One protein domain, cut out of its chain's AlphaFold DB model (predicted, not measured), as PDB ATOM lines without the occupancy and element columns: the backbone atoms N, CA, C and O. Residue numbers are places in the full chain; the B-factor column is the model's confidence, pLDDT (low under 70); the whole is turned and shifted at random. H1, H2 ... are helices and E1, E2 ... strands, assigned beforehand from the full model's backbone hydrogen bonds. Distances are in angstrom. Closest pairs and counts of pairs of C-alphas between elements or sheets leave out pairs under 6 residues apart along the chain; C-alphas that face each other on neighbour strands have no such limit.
ATOM      1  N   LEU A   3     -93.675  60.224 109.153       91.00
ATOM      2  CA  LEU A   3     -92.429  59.494 108.871       91.00
ATOM      3  C   LEU A   3     -92.001  59.655 107.398       91.00
ATOM      4  O   LEU A   3     -92.793  59.446 106.477       91.00
ATOM      5  N   CYS A   4     -90.733  60.015 107.186       89.94
ATOM      6  CA  CYS A   4     -90.097  60.134 105.872       89.94
ATOM      7  C   CYS A   4     -89.265  58.892 105.546       89.94
ATOM      8  O   CYS A   4     -89.474  58.254 104.511       89.94
ATOM      9  N   ARG A   5     -88.326  58.553 106.436       91.44
ATOM     10  CA  ARG A   5     -87.330  57.501 106.231       91.44
ATOM     11  C   ARG A   5     -86.917  56.880 107.563       91.44
ATOM     12  O   ARG A   5     -86.888  57.567 108.583       91.44
ATOM     13  N   LEU A   6     -86.588  55.598 107.548       93.25
ATOM     14  CA  LEU A   6     -86.066  54.854 108.687       93.25
ATOM     15  C   LEU A   6     -84.863  54.038 108.212       93.25
ATOM     16  O   LEU A   6     -85.027  53.113 107.419       93.25
ATOM     17  N   ASP A   7     -83.672  54.376 108.694       92.12
ATOM     18  CA  ASP A   7     -82.446  53.644 108.381       92.12
ATOM     19  C   ASP A   7     -82.156  52.670 109.529       92.12
ATOM     20  O   ASP A   7     -82.094  53.083 110.690       92.12
ATOM     21  N   VAL A   8     -82.001  51.385 109.213       91.88
ATOM     22  CA  VAL A   8     -81.726  50.309 110.174       91.88
ATOM     23  C   VAL A   8     -80.429  49.617 109.776       91.88
ATOM     24  O   VAL A   8     -80.300  49.145 108.648       91.88
ATOM     25  N   GLU A   9     -79.488  49.523 110.706       89.88
ATOM     26  CA  GLU A   9     -78.249  48.761 110.560       89.88
ATOM     27  C   GLU A   9     -78.225  47.638 111.601       89.88
ATOM     28  O   GLU A   9     -78.514  47.863 112.778       89.88
ATOM     29  N   LEU A  10     -77.877  46.426 111.182       86.62
ATOM     30  CA  LEU A  10     -77.722  45.252 112.035       86.62
ATOM     31  C   LEU A  10     -76.241  44.989 112.318       86.62
ATOM     32  O   LEU A  10     -75.370  45.348 111.524       86.62
ATOM     33  N   TRP A  11     -75.944  44.332 113.438       83.19
ATOM     34  CA  TRP A  11     -74.573  43.908 113.714       83.19
ATOM     35  C   TRP A  11     -74.089  42.863 112.685       83.19
ATOM     36  O   TRP A  11     -74.843  41.941 112.347       83.19
ATOM     37  N   PRO A  12     -72.836  42.968 112.189       70.56
ATOM     38  CA  PRO A  12     -72.186  41.874 111.474       70.56
ATOM     39  C   PRO A  12     -72.107  40.627 112.361       70.56
ATOM     40  O   PRO A  12     -72.075  40.712 113.586       70.56
ATOM     41  N   TRP A  13     -72.069  39.457 111.728       68.06
ATOM     42  CA  TRP A  13     -72.180  38.167 112.406       68.06
ATOM     43  C   TRP A  13     -70.962  37.275 112.139       68.06
ATOM     44  O   TRP A  13     -70.465  37.224 111.014       68.06
ATOM     45  N   GLY A  14     -70.527  36.520 113.149       56.03
ATOM     46  CA  GLY A  14     -69.465  35.519 113.024       56.03
ATOM     47  C   GLY A  14     -69.998  34.109 112.744       56.03
ATOM     48  O   GLY A  14     -70.624  33.515 113.611       56.03
ATOM     49  N   MET A  15     -69.642  33.550 111.577       52.31
ATOM     50  CA  MET A  15     -69.809  32.143 111.128       52.31
ATOM     51  C   MET A  15     -71.074  31.738 110.328       52.31
ATOM     52  O   MET A  15     -71.048  30.686 109.688       52.31
ATOM     53  N   ASP A  16     -72.117  32.568 110.215       52.47
ATOM     54  CA  ASP A  16     -73.223  32.336 109.254       52.47
ATOM     55  C   ASP A  16     -72.781  32.735 107.836       52.47
ATOM     56  O   ASP A  16     -72.704  33.919 107.511       52.47
ATOM     57  N   GLN A  17     -72.562  31.760 106.952       52.75
ATOM     58  CA  GLN A  17     -72.263  31.997 105.528       52.75
ATOM     59  C   GLN A  17     -73.528  32.367 104.715       52.75
ATOM     60  O   GLN A  17     -73.878  31.656 103.775       52.75
ATOM     61  N   GLY A  18     -74.275  33.398 105.129       54.12
ATOM     62  CA  GLY A  18     -75.450  33.930 104.409       54.12
ATOM     63  C   GLY A  18     -76.654  32.979 104.260       54.12
ATOM     64  O   GLY A  18     -77.609  33.291 103.553       54.12
ATOM     65  N   ARG A  19     -76.639  31.802 104.904       54.00
ATOM     66  CA  ARG A  19     -77.572  30.691 104.610       54.00
ATOM     67  C   ARG A  19     -78.993  30.853 105.170       54.00
ATOM     68  O   ARG A  19     -79.829  29.985 104.928       54.00
ATOM     69  N   THR A  20     -79.273  31.914 105.921       61.22
ATOM     70  CA  THR A  20     -80.560  32.145 106.596       61.22
ATOM     71  C   THR A  20     -81.067  33.562 106.346       61.22
ATOM     72  O   THR A  20     -80.367  34.545 106.584       61.22
ATOM     73  N   SER A  21     -82.313  33.680 105.877       68.06
ATOM     74  CA  SER A  21     -82.957  34.977 105.652       68.06
ATOM     75  C   SER A  21     -83.375  35.634 106.972       68.06
ATOM     76  O   SER A  21     -84.195  35.081 107.711       68.06
ATOM     77  N   ARG A  22     -82.849  36.827 107.253       77.94
ATOM     78  CA  ARG A  22     -83.096  37.611 108.470       77.94
ATOM     79  C   ARG A  22     -84.246  38.577 108.222       77.94
ATOM     80  O   ARG A  22     -84.138  39.449 107.361       77.94
ATOM     81  N   ARG A  23     -85.340  38.441 108.966       86.56
ATOM     82  CA  ARG A  23     -86.527  39.284 108.794       86.56
ATOM     83  C   ARG A  23     -86.463  40.534 109.667       86.56
ATOM     84  O   ARG A  23     -86.188  40.444 110.859       86.56
ATOM     85  N   LEU A  24     -86.798  41.677 109.081       91.00
ATOM     86  CA  LEU A  24     -87.143  42.922 109.763       91.00
ATOM     87  C   LEU A  24     -88.624  43.231 109.545       91.00
ATOM     88  O   LEU A  24     -89.129  43.153 108.424       91.00
ATOM     89  N   GLU A  25     -89.302  43.642 110.610       92.50
ATOM     90  CA  GLU A  25     -90.685  44.110 110.589       92.50
ATOM     91  C   GLU A  25     -90.770  45.499 111.218       92.50
ATOM     92  O   GLU A  25     -90.342  45.713 112.353       92.50
ATOM     93  N   ILE A  26     -91.315  46.452 110.463       94.06
ATOM     94  CA  ILE A  26     -91.541  47.826 110.906       94.06
ATOM     95  C   ILE A  26     -93.035  47.984 111.144       94.06
ATOM     96  O   ILE A  26     -93.835  47.784 110.224       94.06
ATOM     97  N   LEU A  27     -93.414  48.353 112.364       92.56
ATOM     98  CA  LEU A  27     -94.799  48.568 112.760       92.56
ATOM     99  C   LEU A  27     -94.986  49.958 113.377       92.56
ATOM    100  O   LEU A  27     -94.101  50.451 114.073       92.56
ATOM    101  N   SER A  28     -96.148  50.575 113.179       92.44
ATOM    102  CA  SER A  28     -96.510  51.848 113.817       92.44
ATOM    103  C   SER A  28     -97.885  51.796 114.471       92.44
ATOM    104  O   SER A  28     -98.752  51.036 114.051       92.44
ATOM    105  N   CYS A  29     -98.103  52.657 115.462       90.12
ATOM    106  CA  CYS A  29     -99.443  53.051 115.884       90.12
ATOM    107  C   CYS A  29     -99.539  54.574 116.052       90.12
ATOM    108  O   CYS A  29     -98.551  55.247 116.364       90.12
ATOM    109  N   SER A  30    -100.734  55.118 115.818       84.69
ATOM    110  CA  SER A  30    -101.058  56.547 115.896       84.69
ATOM    111  C   SER A  30    -101.534  57.024 117.270       84.69
ATOM    112  O   SER A  30    -101.734  58.219 117.464       84.69
ATOM    113  N   GLU A  31    -101.718  56.111 118.221       81.50
ATOM    114  CA  GLU A  31    -102.141  56.411 119.592       81.50
ATOM    115  C   GLU A  31    -101.002  56.166 120.592       81.50
ATOM    116  O   GLU A  31    -100.032  55.462 120.296       81.50
ATOM    117  N   ARG A  32    -101.081  56.806 121.766       70.25
ATOM    118  CA  ARG A  32     -99.985  56.815 122.751       70.25
ATOM    119  C   ARG A  32     -99.956  55.602 123.671       70.25
ATOM    120  O   ARG A  32     -98.870  55.254 124.113       70.25
ATOM    121  N   ASP A  33    -101.091  54.947 123.879       69.56
ATOM    122  CA  ASP A  33    -101.268  53.827 124.814       69.56
ATOM    123  C   ASP A  33    -101.697  52.556 124.050       69.56
ATOM    124  O   ASP A  33    -102.531  51.766 124.482       69.56
ATOM    125  N   CYS A  34    -101.165  52.413 122.832       67.88
ATOM    126  CA  CYS A  34    -101.649  51.493 121.812       67.88
ATOM    127  C   CYS A  34    -100.913  50.147 121.817       67.88
ATOM    128  O   CYS A  34     -99.757  50.060 121.402       67.88
ATOM    129  N   GLU A  35    -101.603  49.069 122.191       74.12
ATOM    130  CA  GLU A  35    -101.066  47.706 122.056       74.12
ATOM    131  C   GLU A  35    -101.170  47.157 120.617       74.12
ATOM    132  O   GLU A  35    -100.390  46.285 120.219       74.12
ATOM    133  N   GLN A  36    -102.099  47.682 119.807       83.12
ATOM    134  CA  GLN A  36    -102.408  47.177 118.466       83.12
ATOM    135  C   GLN A  36    -101.570  47.855 117.368       83.12
ATOM    136  O   GLN A  36    -102.014  48.751 116.654       83.12
ATOM    137  N   PHE A  37    -100.336  47.386 117.211       88.62
ATOM    138  CA  PHE A  37     -99.404  47.873 116.193       88.62
ATOM    139  C   PHE A  37     -99.765  47.419 114.770       88.62
ATOM    140  O   PHE A  37     -99.938  46.229 114.502       88.62
ATOM    141  N   GLU A  38     -99.775  48.352 113.818       89.56
ATOM    142  CA  GLU A  38     -99.932  48.044 112.399       89.56
ATOM    143  C   GLU A  38     -98.585  47.754 111.731       89.56
ATOM    144  O   GLU A  38     -97.718  48.621 111.700       89.56
ATOM    145  N   LEU A  39     -98.432  46.589 111.089       91.56
ATOM    146  CA  LEU A  39     -97.307  46.338 110.180       91.56
ATOM    147  C   LEU A  39     -97.356  47.329 109.000       91.56
ATOM    148  O   LEU A  39     -98.337  47.358 108.249       91.56
ATOM    149  N   VAL A  40     -96.298  48.130 108.844       92.56
ATOM    150  CA  VAL A  40     -96.152  49.141 107.782       92.56
ATOM    151  C   VAL A  40     -95.063  48.805 106.768       92.56
ATOM    152  O   VAL A  40     -95.100  49.346 105.663       92.56
ATOM    153  N   SER A  41     -94.123  47.917 107.106       92.62
ATOM    154  CA  SER A  41     -93.219  47.281 106.142       92.62
ATOM    155  C   SER A  41     -92.589  46.005 106.700       92.62
ATOM    156  O   SER A  41     -92.486  45.825 107.913       92.62
ATOM    157  N   ARG A  42     -92.133  45.135 105.800       92.31
ATOM    158  CA  ARG A  42     -91.348  43.931 106.083       92.31
ATOM    159  C   ARG A  42     -90.211  43.854 105.067       92.31
ATOM    160  O   ARG A  42     -90.444  44.112 103.890       92.31
ATOM    161  N   CYS A  43     -89.015  43.484 105.515       90.88
ATOM    162  CA  CYS A  43     -87.860  43.218 104.659       90.88
ATOM    163  C   CYS A  43     -87.200  41.903 105.087       90.88
ATOM    164  O   CYS A  43     -87.070  41.655 106.283       90.88
ATOM    165  N   ASP A  44     -86.772  41.083 104.130       88.19
ATOM    166  CA  ASP A  44     -85.942  39.903 104.382       88.19
ATOM    167  C   ASP A  44     -84.527  40.171 103.830       88.19
ATOM    168  O   ASP A  44     -84.370  40.624 102.693       88.19
ATOM    169  N   LEU A  45     -83.503  39.937 104.651       83.94
ATOM    170  CA  LEU A  45     -82.079  40.177 104.376       83.94
ATOM    171  C   LEU A  45     -81.321  38.854 104.300       83.94
ATOM    172  O   LEU A  45     -81.710  37.895 104.961       83.94
ATOM    173  N   GLN A  46     -80.233  38.798 103.538       78.69
ATOM    174  CA  GLN A  46     -79.360  37.624 103.446       78.69
ATOM    175  C   GLN A  46     -77.928  37.999 103.831       78.69
ATOM    176  O   GLN A  46     -77.431  37.567 104.869       78.69
ATOM    177  N   GLU A  47     -77.304  38.861 103.030       77.19
ATOM    178  CA  GLU A  47     -75.942  39.367 103.247       77.19
ATOM    179  C   GLU A  47     -75.945  40.856 103.635       77.19
ATOM    180  O   GLU A  47     -74.966  41.373 104.170       77.19
ATOM    181  N   GLU A  48     -77.056  41.561 103.404       83.94
ATOM    182  CA  GLU A  48     -77.159  42.998 103.632       83.94
ATOM    183  C   GLU A  48     -77.345  43.312 105.123       83.94
ATOM    184  O   GLU A  48     -78.318  42.893 105.751       83.94
ATOM    185  N   LEU A  49     -76.433  44.106 105.690       84.88
ATOM    186  CA  LEU A  49     -76.509  44.550 107.087       84.88
ATOM    187  C   LEU A  49     -77.268  45.873 107.270       84.88
ATOM    188  O   LEU A  49     -77.577  46.229 108.402       84.88
ATOM    189  N   GLN A  50     -77.579  46.603 106.192       88.69
ATOM    190  CA  GLN A  50     -78.218  47.921 106.261       88.69
ATOM    191  C   GLN A  50     -79.433  48.028 105.329       88.69
ATOM    192  O   GLN A  50     -79.360  47.677 104.149       88.69
ATOM    193  N   VAL A  51     -80.534  48.568 105.862       91.25
ATOM    194  CA  VAL A  51     -81.799  48.797 105.150       91.25
ATOM    195  C   VAL A  51     -82.263  50.236 105.328       91.25
ATOM    196  O   VAL A  51     -82.309  50.755 106.440       91.25
ATOM    197  N   CYS A  52     -82.668  50.857 104.228       92.75
ATOM    198  CA  CYS A  52     -83.313  52.159 104.182       92.75
ATOM    199  C   CYS A  52     -84.800  51.967 103.850       92.75
ATOM    200  O   CYS A  52     -85.160  51.653 102.712       92.75
ATOM    201  N   PHE A  53     -85.675  52.145 104.841       93.25
ATOM    202  CA  PHE A  53     -87.120  52.123 104.641       93.25
ATOM    203  C   PHE A  53     -87.623  53.533 104.296       93.25
ATOM    204  O   PHE A  53     -87.511  54.445 105.115       93.25
ATOM    205  N   VAL A  54     -88.203  53.730 103.111       91.69
ATOM    206  CA  VAL A  54     -88.638  55.045 102.596       91.69
ATOM    207  C   VAL A  54     -90.159  55.123 102.507       91.69
ATOM    208  O   VAL A  54     -90.808  54.174 102.075       91.69
ATOM    209  N   HIS A  55     -90.753  56.267 102.858       91.31
ATOM    210  CA  HIS A  55     -92.171  56.539 102.619       91.31
ATOM    211  C   HIS A  55     -92.378  57.248 101.259       91.31
ATOM    212  O   HIS A  55     -92.233  58.471 101.183       91.31
ATOM    213  N   PRO A  56     -92.789  56.544 100.180       84.62
ATOM    214  CA  PRO A  56     -92.927  57.121  98.831       84.62
ATOM    215  C   PRO A  56     -94.094  58.120  98.689       84.62
ATOM    216  O   PRO A  56     -94.342  58.658  97.612       84.62
ATOM    217  N   GLY A  57     -94.870  58.342  99.756       82.75
ATOM    218  CA  GLY A  57     -95.896  59.383  99.834       82.75
ATOM    219  C   GLY A  57     -95.460  60.656 100.564       82.75
ATOM    220  O   GLY A  57     -96.265  61.581 100.664       82.75
ATOM    221  N   PHE A  58     -94.239  60.704 101.104       85.62
ATOM    222  CA  PHE A  58     -93.772  61.819 101.923       85.62
ATOM    223  C   PHE A  58     -93.562  63.101 101.102       85.62
ATOM    224  O   PHE A  58     -93.138  63.060  99.948       85.62
ATOM    225  N   LYS A  59     -93.835  64.255 101.720       84.25
ATOM    226  CA  LYS A  59     -93.566  65.582 101.153       84.25
ATOM    227  C   LYS A  59     -92.957  66.484 102.237       84.25
ATOM    228  O   LYS A  59     -93.641  66.701 103.241       84.25
ATOM    229  N   PRO A  60     -91.730  67.017 102.048       82.94
ATOM    230  CA  PRO A  60     -91.155  68.031 102.933       82.94
ATOM    231  C   PRO A  60     -92.093  69.231 103.103       82.94
ATOM    232  O   PRO A  60     -92.878  69.554 102.204       82.94
ATOM    233  N   ARG A  61     -92.044  69.880 104.269       85.12
ATOM    234  CA  ARG A  61     -93.005  70.919 104.662       85.12
ATOM    235  C   ARG A  61     -92.345  71.915 105.608       85.12
ATOM    236  O   ARG A  61     -91.800  71.522 106.633       85.12
ATOM    237  N   ALA A  62     -92.462  73.204 105.283       78.62
ATOM    238  CA  ALA A  62     -91.992  74.291 106.136       78.62
ATOM    239  C   ALA A  62     -92.544  74.165 107.580       78.62
ATOM    240  O   ALA A  62     -93.701  73.758 107.746       78.62
ATOM    241  N   PRO A  63     -91.749  74.500 108.615       74.56
ATOM    242  CA  PRO A  63     -90.420  75.124 108.537       74.56
ATOM    243  C   PRO A  63     -89.275  74.154 108.182       74.56
ATOM    244  O   PRO A  63     -88.212  74.608 107.779       74.56
ATOM    245  N   PHE A  64     -89.492  72.839 108.256       78.12
ATOM    246  CA  PHE A  64     -88.463  71.808 108.060       78.12
ATOM    247  C   PHE A  64     -88.479  71.279 106.613       78.12
ATOM    248  O   PHE A  64     -89.051  70.228 106.306       78.12
ATOM    249  N   ALA A  65     -87.914  72.059 105.689       73.06
ATOM    250  CA  ALA A  65     -87.908  71.731 104.260       73.06
ATOM    251  C   ALA A  65     -86.734  70.832 103.822       73.06
ATOM    252  O   ALA A  65     -86.784  70.277 102.723       73.06
ATOM    253  N   ASP A  66     -85.701  70.695 104.657       76.62
ATOM    254  CA  ASP A  66     -84.441  70.053 104.281       76.62
ATOM    255  C   ASP A  66     -84.592  68.544 104.009       76.62
ATOM    256  O   ASP A  66     -85.277  67.836 104.757       76.62
ATOM    257  N   PRO A  67     -83.958  68.013 102.947       73.38
ATOM    258  CA  PRO A  67     -83.971  66.585 102.664       73.38
ATOM    259  C   PRO A  67     -83.106  65.818 103.681       73.38
ATOM    260  O   PRO A  67     -82.055  66.314 104.095       73.38
ATOM    261  N   PRO A  68     -83.478  64.578 104.059       75.31
ATOM    262  CA  PRO A  68     -82.629  63.757 104.914       75.31
ATOM    263  C   PRO A  68     -81.305  63.419 104.191       75.31
ATOM    264  O   PRO A  68     -81.327  63.195 102.975       75.31
ATOM    265  N   PRO A  69     -80.161  63.333 104.903       79.69
ATOM    266  CA  PRO A  69     -78.841  63.104 104.308       79.69
ATOM    267  C   PRO A  69     -78.800  61.887 103.383       79.69
ATOM    268  O   PRO A  69     -79.447  60.873 103.665       79.69
ATOM    269  N   GLN A  70     -78.040  61.975 102.289       72.75
ATOM    270  CA  GLN A  70     -77.944  60.897 101.300       72.75
ATOM    271  C   GLN A  70     -77.456  59.592 101.950       72.75
ATOM    272  O   GLN A  70     -76.511  59.591 102.736       72.75
ATOM    273  N   THR A  71     -78.119  58.482 101.631       70.88
ATOM    274  CA  THR A  71     -77.714  57.142 102.074       70.88
ATOM    275  C   THR A  71     -76.480  56.669 101.311       70.88
ATOM    276  O   THR A  71     -76.288  57.038 100.153       70.88
ATOM    277  N   ALA A  72     -75.669  55.813 101.935       68.06
ATOM    278  CA  ALA A  72     -74.506  55.215 101.285       68.06
ATOM    279  C   ALA A  72     -74.892  54.403 100.030       68.06
ATOM    280  O   ALA A  72     -75.998  53.862  99.924       68.06
ATOM    281  N   SER A  73     -73.962  54.303  99.078       64.44
ATOM    282  CA  SER A  73     -74.144  53.477  97.881       64.44
ATOM    283  C   SER A  73     -74.210  51.993  98.258       64.44
ATOM    284  O   SER A  73     -73.397  51.525  99.050       64.44
ATOM    285  N   GLY A  74     -75.172  51.257  97.694       68.19
ATOM    286  CA  GLY A  74     -75.368  49.823  97.949       68.19
ATOM    287  C   GLY A  74     -76.309  49.465  99.111       68.19
ATOM    288  O   GLY A  74     -76.549  48.281  99.334       68.19
ATOM    289  N   VAL A  75     -76.882  50.437  99.831       81.50
ATOM    290  CA  VAL A  75     -77.871  50.164 100.895       81.50
ATOM    291  C   VAL A  75     -79.173  49.605 100.309       81.50
ATOM    292  O   VAL A  75     -79.720  50.157  99.352       81.50
ATOM    293  N   LYS A  76     -79.717  48.540 100.916       87.19
ATOM    294  CA  LYS A  76     -80.984  47.937 100.483       87.19
ATOM    295  C   LYS A  76     -82.145  48.895 100.748       87.19
ATOM    296  O   LYS A  76     -82.396  49.265 101.893       87.19
ATOM    297  N   MET A  77     -82.872  49.287  99.706       89.12
ATOM    298  CA  MET A  77     -84.054  50.145  99.843       89.12
ATOM    299  C   MET A  77     -85.335  49.312  99.949       89.12
ATOM    300  O   MET A  77     -85.514  48.338  99.221       89.12
ATOM    301  N   GLN A  78     -86.240  49.722 100.834       92.44
ATOM    302  CA  GLN A  78     -87.539  49.091 101.059       92.44
ATOM    303  C   GLN A  78     -88.619  50.176 101.200       92.44
ATOM    304  O   GLN A  78     -88.398  51.194 101.846       92.44
ATOM    305  N   GLU A  79     -89.809  49.989 100.631       92.75
ATOM    306  CA  GLU A  79     -90.897  50.964 100.821       92.75
ATOM    307  C   GLU A  79     -91.644  50.779 102.157       92.75
ATOM    308  O   GLU A  79     -91.684  49.680 102.718       92.75
ATOM    309  N   LEU A  80     -92.288  51.848 102.638       89.31
ATOM    310  CA  LEU A  80     -93.260  51.878 103.738       89.31
ATOM    311  C   LEU A  80     -94.687  52.035 103.171       89.31
ATOM    312  O   LEU A  80     -94.980  53.001 102.465       89.31
ATOM    313  N   TRP A  81     -95.578  51.079 103.458       81.44
ATOM    314  CA  TRP A  81     -96.749  50.805 102.607       81.44
ATOM    315  C   TRP A  81     -98.010  51.568 103.072       81.44
ATOM    316  O   TRP A  81     -98.784  52.079 102.259       81.44
ATOM    317  N   LYS A  82     -98.228  51.678 104.392       75.12
ATOM    318  CA  LYS A  82     -99.454  52.241 104.998       75.12
ATOM    319  C   LYS A  82     -99.405  53.765 105.175       75.12
ATOM    320  O   LYS A  82     -99.252  54.270 106.286       75.12
ATOM    321  N   ARG A  83     -99.615  54.511 104.085       64.38
ATOM    322  CA  ARG A  83     -99.536  55.992 104.051       64.38
ATOM    323  C   ARG A  83    -100.337  56.732 105.145       64.38
ATOM    324  O   ARG A  83     -99.926  57.811 105.550       64.38
ATOM    325  N   GLY A  84    -101.450  56.167 105.630       64.94
ATOM    326  CA  GLY A  84    -102.262  56.750 106.714       64.94
ATOM    327  C   GLY A  84    -101.588  56.684 108.091       64.94
ATOM    328  O   GLY A  84    -101.340  57.722 108.703       64.94
ATOM    329  N   SER A  85    -101.226  55.476 108.540       73.88
ATOM    330  CA  SER A  85    -100.532  55.213 109.820       73.88
ATOM    331  C   SER A  85     -99.250  56.051 109.960       73.88
ATOM    332  O   SER A  85     -98.946  56.612 111.011       73.88
ATOM    333  N   LEU A  86     -98.538  56.213 108.840       83.56
ATOM    334  CA  LEU A  86     -97.248  56.894 108.744       83.56
ATOM    335  C   LEU A  86     -97.325  58.429 108.865       83.56
ATOM    336  O   LEU A  86     -96.306  59.060 109.138       83.56
ATOM    337  N   GLY A  87     -98.504  59.043 108.699       84.69
ATOM    338  CA  GLY A  87     -98.695  60.495 108.841       84.69
ATOM    339  C   GLY A  87     -98.802  60.986 110.292       84.69
ATOM    340  O   GLY A  87     -98.527  62.158 110.579       84.69
ATOM    341  N   SER A  88     -99.180  60.096 111.212       87.62
ATOM    342  CA  SER A  88     -99.529  60.431 112.600       87.62
ATOM    343  C   SER A  88     -98.968  59.426 113.610       87.62
ATOM    344  O   SER A  88     -99.593  59.169 114.628       87.62
ATOM    345  N   VAL A  89     -97.775  58.881 113.357       89.81
ATOM    346  CA  VAL A  89     -97.103  57.906 114.236       89.81
ATOM    347  C   VAL A  89     -96.892  58.485 115.641       89.81
ATOM    348  O   VAL A  89     -96.218  59.509 115.783       89.81
ATOM    349  N   SER A  90     -97.416  57.821 116.669       88.88
ATOM    350  CA  SER A  90     -97.109  58.083 118.085       88.88
ATOM    351  C   SER A  90     -96.125  57.066 118.653       88.88
ATOM    352  O   SER A  90     -95.253  57.452 119.425       88.88
ATOM    353  N   GLN A  91     -96.213  55.802 118.231       89.94
ATOM    354  CA  GLN A  91     -95.244  54.759 118.565       89.94
ATOM    355  C   GLN A  91     -94.751  54.051 117.296       89.94
ATOM    356  O   GLN A  91     -95.540  53.746 116.400       89.94
ATOM    357  N   LEU A  92     -93.449  53.763 117.234       92.31
ATOM    358  CA  LEU A  92     -92.803  52.989 116.171       92.31
ATOM    359  C   LEU A  92     -92.105  51.780 116.805       92.31
ATOM    360  O   LEU A  92     -91.328  51.938 117.744       92.31
ATOM    361  N   ARG A  93     -92.375  50.581 116.292       92.19
ATOM    362  CA  ARG A  93     -91.787  49.314 116.741       92.19
ATOM    363  C   ARG A  93     -90.987  48.716 115.591       92.19
ATOM    364  O   ARG A  93     -91.529  48.462 114.518       92.19
ATOM    365  N   VAL A  94     -89.700  48.492 115.832       93.44
ATOM    366  CA  VAL A  94     -88.802  47.755 114.937       93.44
ATOM    367  C   VAL A  94     -88.605  46.377 115.551       93.44
ATOM    368  O   VAL A  94     -88.209  46.271 116.711       93.44
ATOM    369  N   SER A  95     -88.935  45.322 114.815       89.38
ATOM    370  CA  SER A  95     -88.895  43.945 115.308       89.38
ATOM    371  C   SER A  95     -88.058  43.057 114.398       89.38
ATOM    372  O   SER A  95     -88.209  43.080 113.178       89.38
ATOM    373  N   ILE A  96     -87.201  42.244 115.014       88.12
ATOM    374  CA  ILE A  96     -86.458  41.163 114.364       88.12
ATOM    375  C   ILE A  96     -87.067  39.850 114.884       88.12
ATOM    376  O   ILE A  96     -86.674  39.386 115.955       88.12
ATOM    377  N   PRO A  97     -88.095  39.277 114.226       80.94
ATOM    378  CA  PRO A  97     -88.692  38.024 114.680       80.94
ATOM    379  C   PRO A  97     -87.686  36.866 114.592       80.94
ATOM    380  O   PRO A  97     -87.097  36.611 113.541       80.94
ATOM    381  N   TYR A  98     -87.510  36.150 115.706       71.81
ATOM    382  CA  TYR A  98     -86.566  35.037 115.823       71.81
ATOM    383  C   TYR A  98     -86.929  33.880 114.875       71.81
ATOM    384  O   TYR A  98     -88.029  33.333 114.942       71.81
ATOM    385  N   SER A  99     -85.990  33.486 114.008       60.94
ATOM    386  CA  SER A  99     -86.214  32.510 112.929       60.94
ATOM    387  C   SER A  99     -85.486  31.176 113.156       60.94
ATOM    388  O   SER A  99     -84.729  30.702 112.314       60.94
ATOM    389  N   GLY A 100     -85.724  30.553 114.316       56.66
ATOM    390  CA  GLY A 100     -85.433  29.135 114.590       56.66
ATOM    391  C   GLY A 100     -83.962  28.756 114.817       56.66
ATOM    392  O   GLY A 100     -83.674  28.026 115.763       56.66
ATOM    393  N   ALA A 101     -83.037  29.257 113.998       55.34
ATOM    394  CA  ALA A 101     -81.597  29.131 114.203       55.34
ATOM    395  C   ALA A 101     -81.100  30.154 115.240       55.34
ATOM    396  O   ALA A 101     -81.638  31.258 115.327       55.34
ATOM    397  N   ALA A 102     -80.055  29.799 115.995       49.28
ATOM    398  CA  ALA A 102     -79.563  30.522 117.177       49.28
ATOM    399  C   ALA A 102     -78.803  31.838 116.871       49.28
ATOM    400  O   ALA A 102     -77.754  32.115 117.451       49.28
ATOM    401  N   SER A 103     -79.325  32.653 115.952       55.41
ATOM    402  CA  SER A 103     -78.728  33.919 115.530       55.41
ATOM    403  C   SER A 103     -79.177  35.062 116.449       55.41
ATOM    404  O   SER A 103     -80.306  35.552 116.366       55.41
ATOM    405  N   ALA A 104     -78.291  35.479 117.355       55.38
ATOM    406  CA  ALA A 104     -78.458  36.666 118.192       55.38
ATOM    407  C   ALA A 104     -78.304  37.950 117.351       55.38
ATOM    408  O   ALA A 104     -77.229  38.538 117.260       55.38
ATOM    409  N   LEU A 105     -79.393  38.372 116.705       69.00
ATOM    410  CA  LEU A 105     -79.428  39.557 115.847       69.00
ATOM    411  C   LEU A 105     -79.689  40.834 116.660       69.00
ATOM    412  O   LEU A 105     -80.801  41.065 117.132       69.00
ATOM    413  N   GLY A 106     -78.669  41.684 116.783       78.31
ATOM    414  CA  GLY A 106     -78.781  43.021 117.368       78.31
ATOM    415  C   GLY A 106     -78.902  44.126 116.314       78.31
ATOM    416  O   GLY A 106     -78.324  44.033 115.231       78.31
ATOM    417  N   ILE A 107     -79.591  45.214 116.665       87.12
ATOM    418  CA  ILE A 107     -79.534  46.481 115.921       87.12
ATOM    419  C   ILE A 107     -78.233  47.201 116.311       87.12
ATOM    420  O   ILE A 107     -77.955  47.375 117.498       87.12
ATOM    421  N   LYS A 108     -77.439  47.605 115.318       88.06
ATOM    422  CA  LYS A 108     -76.208  48.392 115.480       88.06
ATOM    423  C   LYS A 108     -76.492  49.891 115.455       88.06
ATOM    424  O   LYS A 108     -76.000  50.620 116.312       88.06
ATOM    425  N   SER A 109     -77.306  50.351 114.506       90.62
ATOM    426  CA  SER A 109     -77.748  51.746 114.448       90.62
ATOM    427  C   SER A 109     -79.179  51.873 113.918       90.62
ATOM    428  O   SER A 109     -79.690  51.006 113.206       90.62
ATOM    429  N   LEU A 110     -79.850  52.949 114.333       93.44
ATOM    430  CA  LEU A 110     -81.233  53.258 113.986       93.44
ATOM    431  C   LEU A 110     -81.374  54.774 113.821       93.44
ATOM    432  O   LEU A 110     -81.232  55.510 114.798       93.44
ATOM    433  N   ALA A 111     -81.666  55.244 112.608       92.62
ATOM    434  CA  ALA A 111     -81.917  56.659 112.331       92.62
ATOM    435  C   ALA A 111     -83.353  56.863 111.835       92.62
ATOM    436  O   ALA A 111     -83.814  56.178 110.923       92.62
ATOM    437  N   VAL A 112     -84.066  57.814 112.442       93.25
ATOM    438  CA  VAL A 112     -85.489  58.062 112.181       93.25
ATOM    439  C   VAL A 112     -85.668  59.479 111.646       93.25
ATOM    440  O   VAL A 112     -85.464  60.450 112.370       93.25
ATOM    441  N   TRP A 113     -86.074  59.603 110.386       90.69
ATOM    442  CA  TRP A 113     -86.280  60.885 109.709       90.69
ATOM    443  C   TRP A 113     -87.778  61.144 109.572       90.69
ATOM    444  O   TRP A 113     -88.480  60.421 108.860       90.69
ATOM    445  N   ALA A 114     -88.291  62.158 110.263       91.00
ATOM    446  CA  ALA A 114     -89.720  62.455 110.331       91.00
ATOM    447  C   ALA A 114     -89.981  63.943 110.598       91.00
ATOM    448  O   ALA A 114     -89.108  64.659 111.081       91.00
ATOM    449  N   LEU A 115     -91.213  64.389 110.336       90.62
ATOM    450  CA  LEU A 115     -91.695  65.729 110.680       90.62
ATOM    451  C   LEU A 115     -92.683  65.706 111.857       90.62
ATOM    452  O   LEU A 115     -93.335  64.682 112.103       90.62
ATOM    453  N   PRO A 116     -92.904  66.838 112.547       89.50
ATOM    454  CA  PRO A 116     -94.086  67.021 113.384       89.50
ATOM    455  C   PRO A 116     -95.361  66.724 112.583       89.50
ATOM    456  O   PRO A 116     -95.524  67.182 111.448       89.50
ATOM    457  N   SER A 117     -96.267  65.918 113.149       88.12
ATOM    458  CA  SER A 117     -97.495  65.525 112.440       88.12
ATOM    459  C   SER A 117     -98.418  66.730 112.215       88.12
ATOM    460  O   SER A 117     -98.302  67.762 112.871       88.12
ATOM    461  N   ARG A 118     -99.366  66.589 111.290       84.56
ATOM    462  CA  ARG A 118    -100.346  67.623 110.920       84.56
ATOM    463  C   ARG A 118    -101.333  67.944 112.054       84.56
ATOM    464  O   ARG A 118    -101.946  69.001 112.023       84.56
ATOM    465  N   CYS A 119    -101.443  67.067 113.056       84.38
ATOM    466  CA  CYS A 119    -102.195  67.270 114.300       84.38
ATOM    467  C   CYS A 119    -101.334  67.738 115.496       84.38
ATOM    468  O   CYS A 119    -101.814  67.744 116.628       84.38
ATOM    469  N   CYS A 120    -100.060  68.093 115.288       84.19
ATOM    470  CA  CYS A 120     -99.186  68.575 116.360       84.19
ATOM    471  C   CYS A 120     -99.624  69.980 116.841       84.19
ATOM    472  O   CYS A 120     -99.832  70.850 115.992       84.19
ATOM    473  N   PRO A 121     -99.757  70.233 118.161       89.12
ATOM    474  CA  PRO A 121    -100.075  71.564 118.682       89.12
ATOM    475  C   PRO A 121     -99.010  72.606 118.317       89.12
ATOM    476  O   PRO A 121     -97.817  72.311 118.366       89.12
ATOM    477  N   ALA A 122     -99.437  73.842 118.030       86.06
ATOM    478  CA  ALA A 122     -98.541  74.934 117.629       86.06
ATOM    479  C   ALA A 122     -97.389  75.161 118.626       86.06
ATOM    480  O   ALA A 122     -96.236  75.174 118.214       86.06
ATOM    481  N   ALA A 123     -97.685  75.202 119.929       88.38
ATOM    482  CA  ALA A 123     -96.681  75.393 120.978       88.38
ATOM    483  C   ALA A 123     -95.600  74.291 121.022       88.38
ATOM    484  O   ALA A 123     -94.462  74.559 121.390       88.38
ATOM    485  N   GLU A 124     -95.913  73.053 120.628       85.38
ATOM    486  CA  GLU A 124     -94.906  71.985 120.537       85.38
ATOM    487  C   GLU A 124     -94.126  72.058 119.216       85.38
ATOM    488  O   GLU A 124     -92.925  71.799 119.193       85.38
ATOM    489  N   LEU A 125     -94.772  72.482 118.123       87.75
ATOM    490  CA  LEU A 125     -94.104  72.737 116.844       87.75
ATOM    491  C   LEU A 125     -93.090  73.888 116.957       87.75
ATOM    492  O   LEU A 125     -91.969  73.745 116.473       87.75
ATOM    493  N   GLU A 126     -93.449  74.976 117.643       87.00
ATOM    494  CA  GLU A 126     -92.569  76.112 117.959       87.00
ATOM    495  C   GLU A 126     -91.342  75.660 118.764       87.00
ATOM    496  O   GLU A 126     -90.210  75.938 118.373       87.00
ATOM    497  N   ARG A 127     -91.533  74.858 119.821       88.81
ATOM    498  CA  ARG A 127     -90.423  74.324 120.636       88.81
ATOM    499  C   ARG A 127     -89.488  73.417 119.833       88.81
ATOM    500  O   ARG A 127     -88.271  73.494 120.000       88.81
ATOM    501  N   ILE A 128     -90.026  72.581 118.940       87.69
ATOM    502  CA  ILE A 128     -89.220  71.756 118.026       87.69
ATOM    503  C   ILE A 128     -88.458  72.646 117.028       87.69
ATOM    504  O   ILE A 128     -87.288  72.381 116.746       87.69
ATOM    505  N   GLN A 129     -89.083  73.716 116.527       85.25
ATOM    506  CA  GLN A 129     -88.457  74.678 115.620       85.25
ATOM    507  C   GLN A 129     -87.315  75.449 116.300       85.25
ATOM    508  O   GLN A 129     -86.233  75.540 115.721       85.25
ATOM    509  N   ASP A 130     -87.495  75.927 117.531       85.69
ATOM    510  CA  ASP A 130     -86.446  76.605 118.301       85.69
ATOM    511  C   ASP A 130     -85.255  75.684 118.590       85.69
ATOM    512  O   ASP A 130     -84.102  76.074 118.390       85.69
ATOM    513  N   VAL A 131     -85.505  74.442 119.019       86.12
ATOM    514  CA  VAL A 131     -84.442  73.448 119.254       86.12
ATOM    515  C   VAL A 131     -83.678  73.145 117.961       86.12
ATOM    516  O   VAL A 131     -82.448  73.090 117.971       86.12
ATOM    517  N   HIS A 132     -84.379  73.010 116.833       83.00
ATOM    518  CA  HIS A 132     -83.767  72.789 115.523       83.00
ATOM    519  C   HIS A 132     -82.923  73.991 115.059       83.00
ATOM    520  O   HIS A 132     -81.750  73.819 114.732       83.00
ATOM    521  N   LEU A 133     -83.460  75.213 115.115       81.62
ATOM    522  CA  LEU A 133     -82.737  76.436 114.741       81.62
ATOM    523  C   LEU A 133     -81.520  76.692 115.642       81.62
ATOM    524  O   LEU A 133     -80.489  77.160 115.167       81.62
ATOM    525  N   ASN A 134     -81.604  76.373 116.935       81.44
ATOM    526  CA  ASN A 134     -80.468  76.491 117.852       81.44
ATOM    527  C   ASN A 134     -79.430  75.368 117.665       81.44
ATOM    528  O   ASN A 134     -78.258  75.579 117.971       81.44
ATOM    529  N   SER A 135     -79.824  74.216 117.110       78.94
ATOM    530  CA  SER A 135     -78.890  73.186 116.638       78.94
ATOM    531  C   SER A 135     -78.127  73.655 115.393       78.94
ATOM    532  O   SER A 135     -76.903  73.557 115.358       78.94
ATOM    533  N   LEU A 136     -78.814  74.257 114.411       72.50
ATOM    534  CA  LEU A 136     -78.188  74.807 113.199       72.50
ATOM    535  C   LEU A 136     -77.145  75.892 113.520       72.50
ATOM    536  O   LEU A 136     -75.998  75.761 113.103       72.50
ATOM    537  N   LYS A 137     -77.482  76.861 114.386       70.88
ATOM    538  CA  LYS A 137     -76.544  77.905 114.863       70.88
ATOM    539  C   LYS A 137     -75.273  77.355 115.526       70.88
ATOM    540  O   LYS A 137     -74.291  78.080 115.646       70.88
ATOM    541  N   ARG A 138     -75.285  76.104 116.002       57.81
ATOM    542  CA  ARG A 138     -74.114  75.438 116.600       57.81
ATOM    543  C   ARG A 138     -73.164  74.853 115.544       57.81
ATOM    544  O   ARG A 138     -72.028  74.533 115.880       57.81
ATOM    545  N   ASN A 139     -73.619  74.755 114.294       53.09
ATOM    546  CA  ASN A 139     -72.851  74.305 113.133       53.09
ATOM    547  C   ASN A 139     -72.340  75.478 112.273       53.09
ATOM    548  O   ASN A 139     -71.380  75.296 111.529       53.09
ATOM    549  N   ASP A 140     -72.931  76.674 112.400       44.62
ATOM    550  CA  ASP A 140     -72.561  77.904 111.673       44.62
ATOM    551  C   ASP A 140     -71.240  78.544 112.167       44.62
ATOM    552  O   ASP A 140     -71.157  79.739 112.457       44.62
TER     553      ASP A 140
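This is residues 3 to 140 of the 480 residues of the protein "RING finger 37" of Labeo rohita (UniProt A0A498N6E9). Two sheets lie face to face as a sandwich, E5 E4 E1 E7 over E3 E2 E6, and one helix, H1, lies past one end of it, off both sheets; at the other end the long links from E1 to E2 and from E6 to E7 turn back. The chain changes sheet four times, and the tip of H1 with the last residues, 134 to 140, sticks out. The printed part has 138 residues with seven named strands followed by one named helix; the order E5 E4 E1 E7 is mixed, and E3 E2 E6 is antiparallel. The class is mixed, helices and strands, with under half of the residues in named elements. The whole is only just compact, close to loose, with a radius of gyration of the C-alphas of 17.0 A and spans of 50 by 39 by 23 A.

Start at E1, residues 3 to 10, an inner strand. Beside it look for E7, residues 107 to 115, antiparallel at 174 degrees, with N 7 and O 111 2.9 A apart. E4, residues 50 to 54, is E1's other neighbour, antiparallel at 169 degrees, with N 6 and O 53 at 2.8 A. E5, residues 76 to 79, is parallel to E4 at 27 degrees, with N 54 and O 78 at 2.8 A. In the second sheet, E2, residues 22 to 29, and E3, residues 38 to 45, form a hairpin at 163 degrees, with N 24 and O 43 at 2.8 A. E6, residues 91 to 95, is antiparallel to E2 at 167 degrees, with N 27 and O 93 at 2.9 A. The sheets form a sandwich, two sheets face to face, 9.8 A centre to centre where they face each other, their strands at 30 degrees. Between them, the closest C-alphas of E3 and E5 are those of Ser 41 and Glu 79, 6.9 A apart. H1, residues 122 to 136, is on neither sheet, and every O i to N i+4 pair in it is within hydrogen-bond range.

Find C-alpha 3 at (-92.429, 59.494, 108.871); from there E1 runs 20.7 A. E2 covers 23.7 A, E3 21.1 A, E4 13.1 A, E5 10.4 A, E6 13.0 A and E7 23.4 A. H1 runs 20.8 A from C-alpha 122 at (-98.541, 74.934, 117.629) to C-alpha 136 at (-78.188, 74.807, 113.199).

The C-alphas of Gln 17 and Ala 123, the two farthest apart, are 52.1 A apart. The printed part has no cut. The links E1 to E2, E4 to E5, E5 to E6 and E6 to E7 are long. Look for pLDDT under 70 at residues 13 to 21, 33 to 34, 72 to 74, 83 to 84, 99 to 105 and 138 to 140.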